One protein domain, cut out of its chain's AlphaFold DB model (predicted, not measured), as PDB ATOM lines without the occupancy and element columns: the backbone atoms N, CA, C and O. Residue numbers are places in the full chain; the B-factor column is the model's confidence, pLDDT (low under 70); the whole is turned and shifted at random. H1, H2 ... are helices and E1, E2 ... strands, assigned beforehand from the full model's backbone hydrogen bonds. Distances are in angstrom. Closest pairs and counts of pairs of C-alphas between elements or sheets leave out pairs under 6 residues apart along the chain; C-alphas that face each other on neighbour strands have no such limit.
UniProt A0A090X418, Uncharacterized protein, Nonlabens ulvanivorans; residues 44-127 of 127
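Overview. This is residues 44 to 127 of the 127 residues of an uncharacterized protein of Nonlabens ulvanivorans (UniProt A0A090X418). A long, twisted antiparallel ribbon of two strands, E4 and E5, has the short strand E1 beside the first part of E4, and a separate small hairpin, E2 and E3, lies apart from both long strands. The small helix H1 sits at the other end of the ribbon, by the end of E4 and the beginning of E5, and beyond it the loop tip of residues 104 to 109 sticks out. The printed part has 84 residues, with one named helix and five named strands in the order E1, E2, E3, E4, H1, E5; the larger sheet runs E1, E4, E5 and the smaller E2, E3, both antiparallel. The class is mostly strand, though under half of the residues are in named elements. The whole is loose, with a radius of gyration of the C-alphas of 15.0 A and spans of 41 by 29 by 25 A.

Arrangement. E1, residues 44 to 48, is an edge strand and the antiparallel neighbour of E4, residues 83 to 90, at 150 degrees; N 46 and O 85 are 2.8 A apart, within hydrogen-bond range. E2, residues 54 to 57, forms a hairpin with E3, residues 63 to 66, at 164 degrees, with N 56 and O 64 2.9 A apart. The closest C-alphas of E1 and E2 are those of Ile 48 and Asn 54, 6.7 A apart. E3 and E4 are apart. E4 is the inner strand of its sheet, antiparallel to the edge strand E5, residues 115 to 122, at 164 degrees; N 84 and O 121 are 2.8 A apart, and N 115 and O 90 also 2.8 A. H1, residues 93 to 98, is on this sheet but only grazes it; its closest C-alpha pair with E4 is Phe 96 and Asn 90, 6.1 A. Every O i to N i+4 pair in H1 is within hydrogen-bond range.

Along the chain. E1 begins at C-alpha 44, (44.405, -41.201, -54.624), and is 12.8 A long. E2 measures 10.0 A and E3 9.7 A. E4 measures 22.4 A and ends at C-alpha 90, (38.329, -42.582, -44.477). H1 measures 8.7 A. E5 measures 23.4 A and ends at C-alpha 122, (52.994, -52.561, -60.148).

Size, cuts and confidence. The C-alphas farthest apart are those of Ser 51 and Asp 107, 43.6 A. The printed part has no cut and ends at the chain's last residue, 127. The links E3 to E4 and H1 to E5 are long, 16 residues each; in the second, residues 104 to 105 pair antiparallel with residues 108 to 109. The mean pLDDT of the printed part is 85.3; residue 111 and residues 124 to 127 are under 70.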
ATOM      1  N   GLN A  44      43.311 -41.992 -54.069       91.75
ATOM      2  CA  GLN A  44      44.405 -41.201 -54.624       91.75
ATOM      3  C   GLN A  44      45.528 -42.153 -55.014       91.75
ATOM      4  O   GLN A  44      45.931 -42.977 -54.195       91.75
ATOM      5  N   VAL A  45      46.023 -42.050 -56.247       94.38
ATOM      6  CA  VAL A  45      47.095 -42.910 -56.759       94.38
ATOM      7  C   VAL A  45      48.353 -42.084 -56.989       94.38
ATOM      8  O   VAL A  45      48.318 -41.069 -57.682       94.38
ATOM      9  N   PHE A  46      49.466 -42.549 -56.435       94.56
ATOM     10  CA  PHE A  46      50.776 -41.916 -56.526       94.56
ATOM     11  C   PHE A  46      51.770 -42.883 -57.156       94.56
ATOM     12  O   PHE A  46      51.917 -44.008 -56.684       94.56
ATOM     13  N   GLU A  47      52.474 -42.460 -58.202       94.62
ATOM     14  CA  GLU A  47      53.611 -43.209 -58.739       94.62
ATOM     15  C   GLU A  47      54.872 -42.861 -57.941       94.62
ATOM     16  O   GLU A  47      55.201 -41.685 -57.782       94.62
ATOM     17  N   ILE A  48      55.574 -43.875 -57.432       92.88
ATOM     18  CA  ILE A  48      56.793 -43.703 -56.635       92.88
ATOM     19  C   ILE A  48      57.968 -44.494 -57.214       92.88
ATOM     20  O   ILE A  48      57.797 -45.561 -57.815       92.88
ATOM     21  N   ASN A  49      59.180 -43.981 -56.985       90.38
ATOM     22  CA  ASN A  49      60.430 -44.654 -57.328       90.38
ATOM     23  C   ASN A  49      61.063 -45.244 -56.063       90.38
ATOM     24  O   ASN A  49      61.532 -44.508 -55.202       90.38
ATOM     25  N   LEU A  50      61.130 -46.571 -55.979       88.56
ATOM     26  CA  LEU A  50      61.615 -47.286 -54.792       88.56
ATOM     27  C   LEU A  50      63.136 -47.246 -54.584       88.56
ATOM     28  O   LEU A  50      63.609 -47.677 -53.533       88.56
ATOM     29  N   SER A  51      63.886 -46.693 -55.541       89.00
ATOM     30  CA  SER A  51      65.345 -46.514 -55.446       89.00
ATOM     31  C   SER A  51      65.756 -45.309 -54.589       89.00
ATOM     32  O   SER A  51      66.941 -45.020 -54.480       89.00
ATOM     33  N   GLN A  52      64.787 -44.568 -54.045       91.56
ATOM     34  CA  GLN A  52      64.998 -43.417 -53.172       91.56
ATOM     35  C   GLN A  52      63.894 -43.360 -52.102       91.56
ATOM     36  O   GLN A  52      62.847 -43.990 -52.273       91.56
ATOM     37  N   PRO A  53      64.074 -42.602 -51.008       94.19
ATOM     38  CA  PRO A  53      62.994 -42.309 -50.074       94.19
ATOM     39  C   PRO A  53      61.867 -41.527 -50.759       94.19
ATOM     40  O   PRO A  53      62.124 -40.602 -51.531       94.19
ATOM     41  N   ASN A  54      60.615 -41.865 -50.453       94.50
ATOM     42  CA  ASN A  54      59.439 -41.173 -50.975       94.50
ATOM     43  C   ASN A  54      58.553 -40.685 -49.830       94.50
ATOM     44  O   ASN A  54      58.362 -41.384 -48.835       94.50
ATOM     45  N   THR A  55      57.956 -39.512 -50.015       96.62
ATOM     46  CA  THR A  55      56.918 -38.984 -49.130       96.62
ATOM     47  C   THR A  55      55.682 -38.699 -49.962       96.62
ATOM     48  O   THR A  55      55.736 -37.925 -50.915       96.62
ATOM     49  N   VAL A  56      54.572 -39.323 -49.590       95.12
ATOM     50  CA  VAL A  56      53.261 -39.120 -50.203       95.12
ATOM     51  C   VAL A  56      52.387 -38.353 -49.220       95.12
ATOM     52  O   VAL A  56      52.323 -38.707 -48.045       95.12
ATOM     53  N   VAL A  57      51.721 -37.303 -49.700       95.94
ATOM     54  CA  VAL A  57      50.795 -36.494 -48.900       95.94
ATOM     55  C   VAL A  57      49.404 -36.626 -49.501       95.94
ATOM     56  O   VAL A  57      49.178 -36.221 -50.640       95.94
ATOM     57  N   GLY A  58      48.490 -37.223 -48.741       93.19
ATOM     58  CA  GLY A  58      47.081 -37.323 -49.098       93.19
ATOM     59  C   GLY A  58      46.378 -35.969 -49.015       93.19
ATOM     60  O   GLY A  58      46.768 -35.097 -48.237       93.19
ATOM     61  N   ILE A  59      45.313 -35.799 -49.798       92.19
ATOM     62  CA  ILE A  59      44.479 -34.585 -49.825       92.19
ATOM     63  C   ILE A  59      43.935 -34.223 -48.437       92.19
ATOM     64  O   ILE A  59      43.800 -33.038 -48.131       92.19
ATOM     65  N   SER A  60      43.649 -35.211 -47.584       89.75
ATOM     66  CA  SER A  60      43.151 -34.969 -46.224       89.75
ATOM     67  C   SER A  60      44.274 -34.803 -45.191       89.75
ATOM     68  O   SER A  60      43.998 -34.673 -43.999       89.75
ATOM     69  N   GLY A  61      45.535 -34.768 -45.635       91.50
ATOM     70  CA  GLY A  61      46.706 -34.473 -44.813       91.50
ATOM     71  C   GLY A  61      47.464 -35.693 -44.286       91.50
ATOM     72  O   GLY A  61      48.438 -35.505 -43.557       91.50
ATOM     73  N   THR A  62      47.080 -36.927 -44.638       92.38
ATOM     74  CA  THR A  62      47.875 -38.116 -44.276       92.38
ATOM     75  C   THR A  62      49.246 -38.048 -44.930       92.38
ATOM     76  O   THR A  62      49.351 -37.893 -46.144       92.38
ATOM     77  N   ILE A  63      50.304 -38.216 -44.139       95.25
ATOM     78  CA  ILE A  63      51.680 -38.269 -44.636       95.25
ATOM     79  C   ILE A  63      52.167 -39.712 -44.548       95.25
ATOM     80  O   ILE A  63      52.274 -40.272 -43.457       95.25
ATOM     81  N   LEU A  64      52.485 -40.300 -45.696       94.62
ATOM     82  CA  LEU A  64      53.081 -41.625 -45.802       94.62
ATOM     83  C   LEU A  64      54.552 -41.487 -46.196       94.62
ATOM     84  O   LEU A  64      54.873 -41.010 -47.283       94.62
ATOM     85  N   ILE A  65      55.443 -41.919 -45.304       95.94
ATOM     86  CA  ILE A  65      56.891 -41.929 -45.527       95.94
ATOM     87  C   ILE A  65      57.297 -43.355 -45.890       95.94
ATOM     88  O   ILE A  65      57.109 -44.278 -45.100       95.94
ATOM     89  N   ILE A  66      57.850 -43.526 -47.087       94.44
ATOM     90  CA  ILE A  66      58.238 -44.817 -47.656       94.44
ATOM     91  C   ILE A  66      59.758 -44.799 -47.843       94.44
ATOM     92  O   ILE A  66      60.251 -44.122 -48.751       94.44
ATOM     93  N   PRO A  67      60.525 -45.509 -46.998       94.44
ATOM     94  CA  PRO A  67      61.968 -45.618 -47.167       94.44
ATOM     95  C   PRO A  67      62.334 -46.287 -48.495       94.44
ATOM     96  O   PRO A  67      61.565 -47.095 -49.027       94.44
ATOM     97  N   GLU A  68      63.531 -45.995 -49.002       93.19
ATOM     98  CA  GLU A  68      64.091 -46.733 -50.137       93.19
ATOM     99  C   GLU A  68      64.135 -48.238 -49.840       93.19
ATOM    100  O   GLU A  68      64.333 -48.652 -48.696       93.19
ATOM    101  N   ASN A  69      63.934 -49.064 -50.868       89.69
ATOM    102  CA  ASN A  69      64.028 -50.526 -50.779       89.69
ATOM    103  C   ASN A  69      63.105 -51.202 -49.732       89.69
ATOM    104  O   ASN A  69      63.325 -52.358 -49.378       89.69
ATOM    105  N   SER A  70      62.070 -50.511 -49.235       91.19
ATOM    106  CA  SER A  70      61.166 -51.027 -48.188       91.19
ATOM    107  C   SER A  70      60.030 -51.918 -48.702       91.19
ATOM    108  O   SER A  70      59.419 -52.646 -47.920       91.19
ATOM    109  N   ILE A  71      59.746 -51.885 -50.008       90.06
ATOM    110  CA  ILE A  71      58.728 -52.730 -50.638       90.06
ATOM    111  C   ILE A  71      59.403 -53.954 -51.255       90.06
ATOM    112  O   ILE A  71      60.272 -53.834 -52.125       90.06
ATOM    113  N   VAL A  72      58.962 -55.131 -50.819       90.62
ATOM    114  CA  VAL A  72      59.477 -56.430 -51.261       90.62
ATOM    115  C   VAL A  72      58.387 -57.274 -51.918       90.62
ATOM    116  O   VAL A  72      57.197 -57.082 -51.666       90.62
ATOM    117  N   ASP A  73      58.792 -58.200 -52.782       88.00
ATOM    118  CA  ASP A  73      57.905 -59.211 -53.352       88.00
ATOM    119  C   ASP A  73      57.604 -60.345 -52.350       88.00
ATOM    120  O   ASP A  73      58.107 -60.380 -51.225       88.00
ATOM    121  N   GLN A  74      56.787 -61.311 -52.771       88.38
ATOM    122  CA  GLN A  74      56.426 -62.492 -51.972       88.38
ATOM    123  C   GLN A  74      57.618 -63.372 -51.549       88.38
ATOM    124  O   GLN A  74      57.485 -64.180 -50.635       88.38
ATOM    125  N   ASN A  75      58.770 -63.226 -52.208       91.81
ATOM    126  CA  ASN A  75      60.002 -63.943 -51.892       91.81
ATOM    127  C   ASN A  75      60.953 -63.097 -51.023       91.81
ATOM    128  O   ASN A  75      62.047 -63.555 -50.704       91.81
ATOM    129  N   GLY A  76      60.561 -61.872 -50.655       89.50
ATOM    130  CA  GLY A  76      61.376 -60.939 -49.880       89.50
ATOM    131  C   GLY A  76      62.393 -60.147 -50.705       89.50
ATOM    132  O   GLY A  76      63.221 -59.447 -50.125       89.50
ATOM    133  N   ASN A  77      62.353 -60.219 -52.040       90.44
ATOM    134  CA  ASN A  77      63.257 -59.439 -52.884       90.44
ATOM    135  C   ASN A  77      62.745 -58.011 -53.040       90.44
ATOM    136  O   ASN A  77      61.556 -57.791 -53.267       90.44
ATOM    137  N   VAL A  78      63.657 -57.043 -52.996       88.19
ATOM    138  CA  VAL A  78      63.326 -55.630 -53.200       88.19
ATOM    139  C   VAL A  78      62.755 -55.402 -54.599       88.19
ATOM    140  O   VAL A  78      63.334 -55.812 -55.607       88.19
ATOM    141  N   VAL A  79      61.628 -54.693 -54.664       86.94
ATOM    142  CA  VAL A  79      61.025 -54.263 -55.925       86.94
ATOM    143  C   VAL A  79      61.731 -52.994 -56.410       86.94
ATOM    144  O   VAL A  79      61.686 -51.964 -55.752       86.94
ATOM    145  N   SER A  80      62.370 -53.051 -57.581       77.62
ATOM    146  CA  SER A  80      63.120 -51.920 -58.168       77.62
ATOM    147  C   SER A  80      62.361 -51.147 -59.254       77.62
ATOM    148  O   SER A  80      62.866 -50.171 -59.804       77.62
ATOM    149  N   LYS A  81      61.151 -51.593 -59.601       81.50
ATOM    150  CA  LYS A  81      60.304 -50.963 -60.624       81.50
ATOM    151  C   LYS A  81      59.416 -49.886 -60.000       81.50
ATOM    152  O   LYS A  81      59.162 -49.924 -58.799       81.50
ATOM    153  N   ASN A  82      58.891 -48.983 -60.831       85.94
ATOM    154  CA  ASN A  82      57.875 -48.024 -60.394       85.94
ATOM    155  C   ASN A  82      56.677 -48.767 -59.794       85.94
ATOM    156  O   ASN A  82      56.151 -49.724 -60.382       85.94
ATOM    157  N   VAL A  83      56.257 -48.302 -58.622       91.25
ATOM    158  CA  VAL A  83      55.105 -48.815 -57.886       91.25
ATOM    159  C   VAL A  83      54.098 -47.692 -57.738       91.25
ATOM    160  O   VAL A  83      54.455 -46.528 -57.576       91.25
ATOM    161  N   PHE A  84      52.831 -48.060 -57.802       93.75
ATOM    162  CA  PHE A  84      51.723 -47.154 -57.613       93.75
ATOM    163  C   PHE A  84      51.092 -47.418 -56.261       93.75
ATOM    164  O   PHE A  84      50.669 -48.539 -55.968       93.75
ATOM    165  N   ILE A  85      51.063 -46.375 -55.447       93.94
ATOM    166  CA  ILE A  85      50.486 -46.375 -54.115       93.94
ATOM    167  C   ILE A  85      49.092 -45.778 -54.205       93.94
ATOM    168  O   ILE A  85      48.943 -44.618 -54.572       93.94
ATOM    169  N   GLU A  86      48.082 -46.569 -53.872       93.75
ATOM    170  CA  GLU A  86      46.707 -46.114 -53.711       93.75
ATOM    171  C   GLU A  86      46.424 -45.872 -52.227       93.75
ATOM    172  O   GLU A  86      46.646 -46.761 -51.400       93.75
ATOM    173  N   ILE A  87      45.915 -44.683 -51.902       92.56
ATOM    174  CA  ILE A  87      45.499 -44.294 -50.552       92.56
ATOM    175  C   ILE A  87      44.024 -43.887 -50.582       92.56
ATOM    176  O   ILE A  87      43.627 -43.065 -51.409       92.56
ATOM    177  N   LYS A  88      43.214 -44.423 -49.657       90.00
ATOM    178  CA  LYS A  88      41.872 -43.890 -49.341       90.00
ATOM    179  C   LYS A  88      41.836 -43.470 -47.884       90.00
ATOM    180  O   LYS A  88      41.993 -44.304 -46.993       90.00
ATOM    181  N   GLU A  89      41.625 -42.182 -47.665       89.25
ATOM    182  CA  GLU A  89      41.509 -41.573 -46.344       89.25
ATOM    183  C   GLU A  89      40.034 -41.582 -45.939       89.25
ATOM    184  O   GLU A  89      39.221 -40.851 -46.500       89.25
ATOM    185  N   ASN A  90      39.681 -42.453 -44.997       86.88
ATOM    186  CA  ASN A  90      38.329 -42.582 -44.477       86.88
ATOM    187  C   ASN A  90      38.383 -42.072 -43.043       86.88
ATOM    188  O   ASN A  90      39.013 -42.710 -42.205       86.88
ATOM    189  N   PHE A  91      37.778 -40.921 -42.751       85.88
ATOM    190  CA  PHE A  91      37.846 -40.298 -41.417       85.88
ATOM    191  C   PHE A  91      36.474 -40.073 -40.789       85.88
ATOM    192  O   PHE A  91      36.380 -39.821 -39.589       85.88
ATOM    193  N   THR A  92      35.399 -40.196 -41.568       82.69
ATOM    194  CA  THR A  92      34.033 -40.096 -41.058       82.69
ATOM    195  C   THR A  92      33.395 -41.474 -40.899       82.69
ATOM    196  O   THR A  92      33.736 -42.425 -41.601       82.69
ATOM    197  N   LYS A  93      32.395 -41.584 -40.015       78.06
ATOM    198  CA  LYS A  93      31.633 -42.833 -39.820       78.06
ATOM    199  C   LYS A  93      30.991 -43.328 -41.115       78.06
ATOM    200  O   LYS A  93      30.953 -44.530 -41.355       78.06
ATOM    201  N   SER A  94      30.512 -42.406 -41.948       77.69
ATOM    202  CA  SER A  94      29.941 -42.733 -43.255       77.69
ATOM    203  C   SER A  94      30.983 -43.368 -44.176       77.69
ATOM    204  O   SER A  94      30.686 -44.379 -44.809       77.69
ATOM    205  N   ASP A  95      32.212 -42.837 -44.189       76.00
ATOM    206  CA  ASP A  95      33.315 -43.407 -44.971       76.00
ATOM    207  C   ASP A  95      33.647 -44.832 -44.502       76.00
ATOM    208  O   ASP A  95      33.886 -45.721 -45.315       76.00
ATOM    209  N   PHE A  96      33.618 -45.083 -43.188       76.62
ATOM    210  CA  PHE A  96      33.949 -46.391 -42.607       76.62
ATOM    211  C   PHE A  96      33.009 -47.497 -43.092       76.62
ATOM    212  O   PHE A  96      33.467 -48.557 -43.517       76.62
ATOM    213  N   ILE A  97      31.700 -47.232 -43.045       77.25
ATOM    214  CA  ILE A  97      30.666 -48.177 -43.484       77.25
ATOM    215  C   ILE A  97      30.772 -48.418 -44.987       77.25
ATOM    216  O   ILE A  97      30.702 -49.553 -45.453       77.25
ATOM    217  N   ALA A  98      30.960 -47.347 -45.750       77.19
ATOM    218  CA  ALA A  98      30.958 -47.420 -47.197       77.19
ATOM    219  C   ALA A  98      32.220 -48.068 -47.790       77.19
ATOM    220  O   ALA A  98      32.165 -48.662 -48.865       77.19
ATOM    221  N   SER A  99      33.351 -47.977 -47.090       73.44
ATOM    222  CA  SER A  99      34.626 -48.567 -47.513       73.44
ATOM    223  C   SER A  99      34.804 -50.029 -47.090       73.44
ATOM    224  O   SER A  99      35.806 -50.643 -47.454       73.44
ATOM    225  N   ASN A 100      33.846 -50.601 -46.345       74.44
ATOM    226  CA  ASN A 100      33.949 -51.930 -45.732       74.44
ATOM    227  C   ASN A 100      35.253 -52.113 -44.920       74.44
ATOM    228  O   ASN A 100      35.821 -53.205 -44.862       74.44
ATOM    229  N   LEU A 101      35.761 -51.024 -44.333       71.06
ATOM    230  CA  LEU A 101      36.992 -51.017 -43.538       71.06
ATOM    231  C   LEU A 101      36.722 -51.218 -42.045       71.06
ATOM    232  O   LEU A 101      37.663 -51.147 -41.259       71.06
ATOM    233  N   GLN A 102      35.473 -51.457 -41.625       75.06
ATOM    234  CA  GLN A 102      35.160 -51.602 -40.207       75.06
ATOM    235  C   GLN A 102      36.024 -52.685 -39.552       75.06
ATOM    236  O   GLN A 102      36.058 -53.843 -39.970       75.06
ATOM    237  N   THR A 103      36.715 -52.301 -38.485       75.75
ATOM    238  CA  THR A 103      37.413 -53.251 -37.627       75.75
ATOM    239  C   THR A 103      36.439 -53.751 -36.572       75.75
ATOM    240  O   THR A 103      35.715 -52.972 -35.952       75.75
ATOM    241  N   MET A 104      36.385 -55.067 -36.393       80.75
ATOM    242  CA  MET A 104      35.481 -55.722 -35.451       80.75
ATOM    243  C   MET A 104      36.291 -56.363 -34.328       80.75
ATOM    244  O   MET A 104      37.314 -57.000 -34.576       80.75
ATOM    245  N   HIS A 105      35.812 -56.230 -33.096       82.25
ATOM    246  CA  HIS A 105      36.262 -57.038 -31.969       82.25
ATOM    247  C   HIS A 105      35.041 -57.722 -31.360       82.25
ATOM    248  O   HIS A 105      34.198 -57.074 -30.728       82.25
ATOM    249  N   ASN A 106      34.943 -59.034 -31.575       86.38
ATOM    250  CA  ASN A 106      33.704 -59.800 -31.420       86.38
ATOM    251  C   ASN A 106      32.588 -59.170 -32.278       86.38
ATOM    252  O   ASN A 106      32.823 -58.839 -33.438       86.38
ATOM    253  N   ASP A 107      31.408 -58.938 -31.702       85.00
ATOM    254  CA  ASP A 107      30.238 -58.384 -32.399       85.00
ATOM    255  C   ASP A 107      30.166 -56.847 -32.359       85.00
ATOM    256  O   ASP A 107      29.103 -56.258 -32.561       85.00
ATOM    257  N   LYS A 108      31.277 -56.168 -32.043       77.38
ATOM    258  CA  LYS A 108      31.324 -54.705 -31.914       77.38
ATOM    259  C   LYS A 108      32.295 -54.092 -32.913       77.38
ATOM    260  O   LYS A 108      33.443 -54.523 -33.004       77.38
ATOM    261  N   ILE A 109      31.837 -53.038 -33.585       76.56
ATOM    262  CA  ILE A 109      32.690 -52.169 -34.398       76.56
ATOM    263  C   ILE A 109      33.607 -51.386 -33.456       76.56
ATOM    264  O   ILE A 109      33.147 -50.788 -32.480       76.56
ATOM    265  N   LEU A 110      34.898 -51.392 -33.756       76.12
ATOM    266  CA  LEU A 110      35.873 -50.527 -33.117       76.12
ATOM    267  C   LEU A 110      35.816 -49.148 -33.780       76.12
ATOM    268  O   LEU A 110      35.930 -49.020 -34.997       76.12
ATOM    269  N   GLU A 111      35.629 -48.109 -32.970       67.38
ATOM    270  CA  GLU A 111      35.704 -46.724 -33.430       67.38
ATOM    271  C   GLU A 111      37.141 -46.221 -33.259       67.38
ATOM    272  O   GLU A 111      37.655 -46.136 -32.143       67.38
ATOM    273  N   SER A 112      37.794 -45.900 -34.374       75.19
ATOM    274  CA  SER A 112      39.061 -45.172 -34.402       75.19
ATOM    275  C   SER A 112      38.823 -43.715 -34.810       75.19
ATOM    276  O   SER A 112      37.765 -43.356 -35.325       75.19
ATOM    277  N   LEU A 113      39.839 -42.866 -34.637       77.69
ATOM    278  CA  LEU A 113      39.837 -41.491 -35.161       77.69
ATOM    279  C   LEU A 113      39.977 -41.428 -36.698       77.69
ATOM    280  O   LEU A 113      40.053 -40.338 -37.257       77.69
ATOM    281  N   GLY A 114      40.044 -42.577 -37.379       80.50
ATOM    282  CA  GLY A 114      40.262 -42.661 -38.819       80.50
ATOM    283  C   GLY A 114      40.788 -44.019 -39.279       80.50
ATOM    284  O   GLY A 114      41.349 -44.789 -38.495       80.50
ATOM    285  N   MET A 115      40.611 -44.306 -40.565       84.00
ATOM    286  CA  MET A 115      41.095 -45.505 -41.240       84.00
ATOM    287  C   MET A 115      41.695 -45.143 -42.593       84.00
ATOM    288  O   MET A 115      41.178 -44.298 -43.325       84.00
ATOM    289  N   ILE A 116      42.784 -45.817 -42.942       86.38
ATOM    290  CA  ILE A 116      43.417 -45.672 -44.248       86.38
ATOM    291  C   ILE A 116      43.391 -47.016 -44.963       86.38
ATOM    292  O   ILE A 116      43.772 -48.041 -44.401       86.38
ATOM    293  N   PHE A 117      42.939 -47.014 -46.211       88.00
ATOM    294  CA  PHE A 117      43.239 -48.101 -47.135       88.00
ATOM    295  C   PHE A 117      44.552 -47.765 -47.832       88.00
ATOM    296  O   PHE A 117      44.696 -46.655 -48.345       88.00
ATOM    297  N   LEU A 118      45.480 -48.719 -47.858       90.88
ATOM    298  CA  LEU A 118      46.771 -48.601 -48.525       90.88
ATOM    299  C   LEU A 118      46.981 -49.817 -49.425       90.88
ATOM    300  O   LEU A 118      46.929 -50.953 -48.960       90.88
ATOM    301  N   SER A 119      47.251 -49.576 -50.703       91.44
ATOM    302  CA  SER A 119      47.578 -50.623 -51.670       91.44
ATOM    303  C   SER A 119      48.796 -50.221 -52.489       91.44
ATOM    304  O   SER A 119      48.915 -49.076 -52.910       91.44
ATOM    305  N   ALA A 120      49.684 -51.177 -52.748       90.75
ATOM    306  CA  ALA A 120      50.845 -51.008 -53.609       90.75
ATOM    307  C   ALA A 120      50.727 -51.963 -54.799       90.75
ATOM    308  O   ALA A 120      50.643 -53.179 -54.622       90.75
ATOM    309  N   LYS A 121      50.707 -51.423 -56.019       90.19
ATOM    310  CA  LYS A 121      50.577 -52.210 -57.252       90.19
ATOM    311  C   LYS A 121      51.656 -51.823 -58.251       90.19
ATOM    312  O   LYS A 121      51.957 -50.651 -58.449       90.19
ATOM    313  N   MET A 122      52.218 -52.814 -58.933       87.31
ATOM    314  CA  MET A 122      52.994 -52.561 -60.148       87.31
ATOM    315  C   MET A 122      52.043 -52.179 -61.289       87.31
ATOM    316  O   MET A 122      50.877 -52.569 -61.272       87.31
ATOM    317  N   LYS A 123      52.550 -51.503 -62.328       76.12
ATOM    318  CA  LYS A 123      51.765 -51.116 -63.520       76.12
ATOM    319  C   LYS A 123      50.922 -52.258 -64.113       76.12
ATOM    320  O   LYS A 123      49.808 -52.030 -64.556       76.12
ATOM    321  N   THR A 124      51.432 -53.489 -64.093       64.12
ATOM    322  CA  THR A 124      50.741 -54.681 -64.622       64.12
ATOM    323  C   THR A 124      49.529 -55.122 -63.784       64.12
ATOM    324  O   THR A 124      48.718 -55.900 -64.266       64.12
ATOM    325  N   GLY A 125      49.395 -54.648 -62.540       59.16
ATOM    326  CA  GLY A 125      48.303 -54.994 -61.620       59.16
ATOM    327  C   GLY A 125      47.182 -53.953 -61.519       59.16
ATOM    328  O   GLY A 125      46.326 -54.087 -60.645       59.16
ATOM    329  N   MET A 126      47.196 -52.906 -62.350       57.22
ATOM    330  CA  MET A 126      46.096 -51.942 -62.456       57.22
ATOM    331  C   MET A 126      45.074 -52.420 -63.484       57.22
ATOM    332  O   MET A 126      45.136 -52.024 -64.645       57.22
ATOM    333  N   ASN A 127      44.158 -53.274 -63.047       44.84
ATOM    334  CA  ASN A 127      42.932 -53.583 -63.777       44.84
ATOM    335  C   ASN A 127      41.742 -53.198 -62.905       44.84
ATOM    336  O   ASN A 127      41.851 -53.414 -61.671       44.84
TER     337      ASN A 127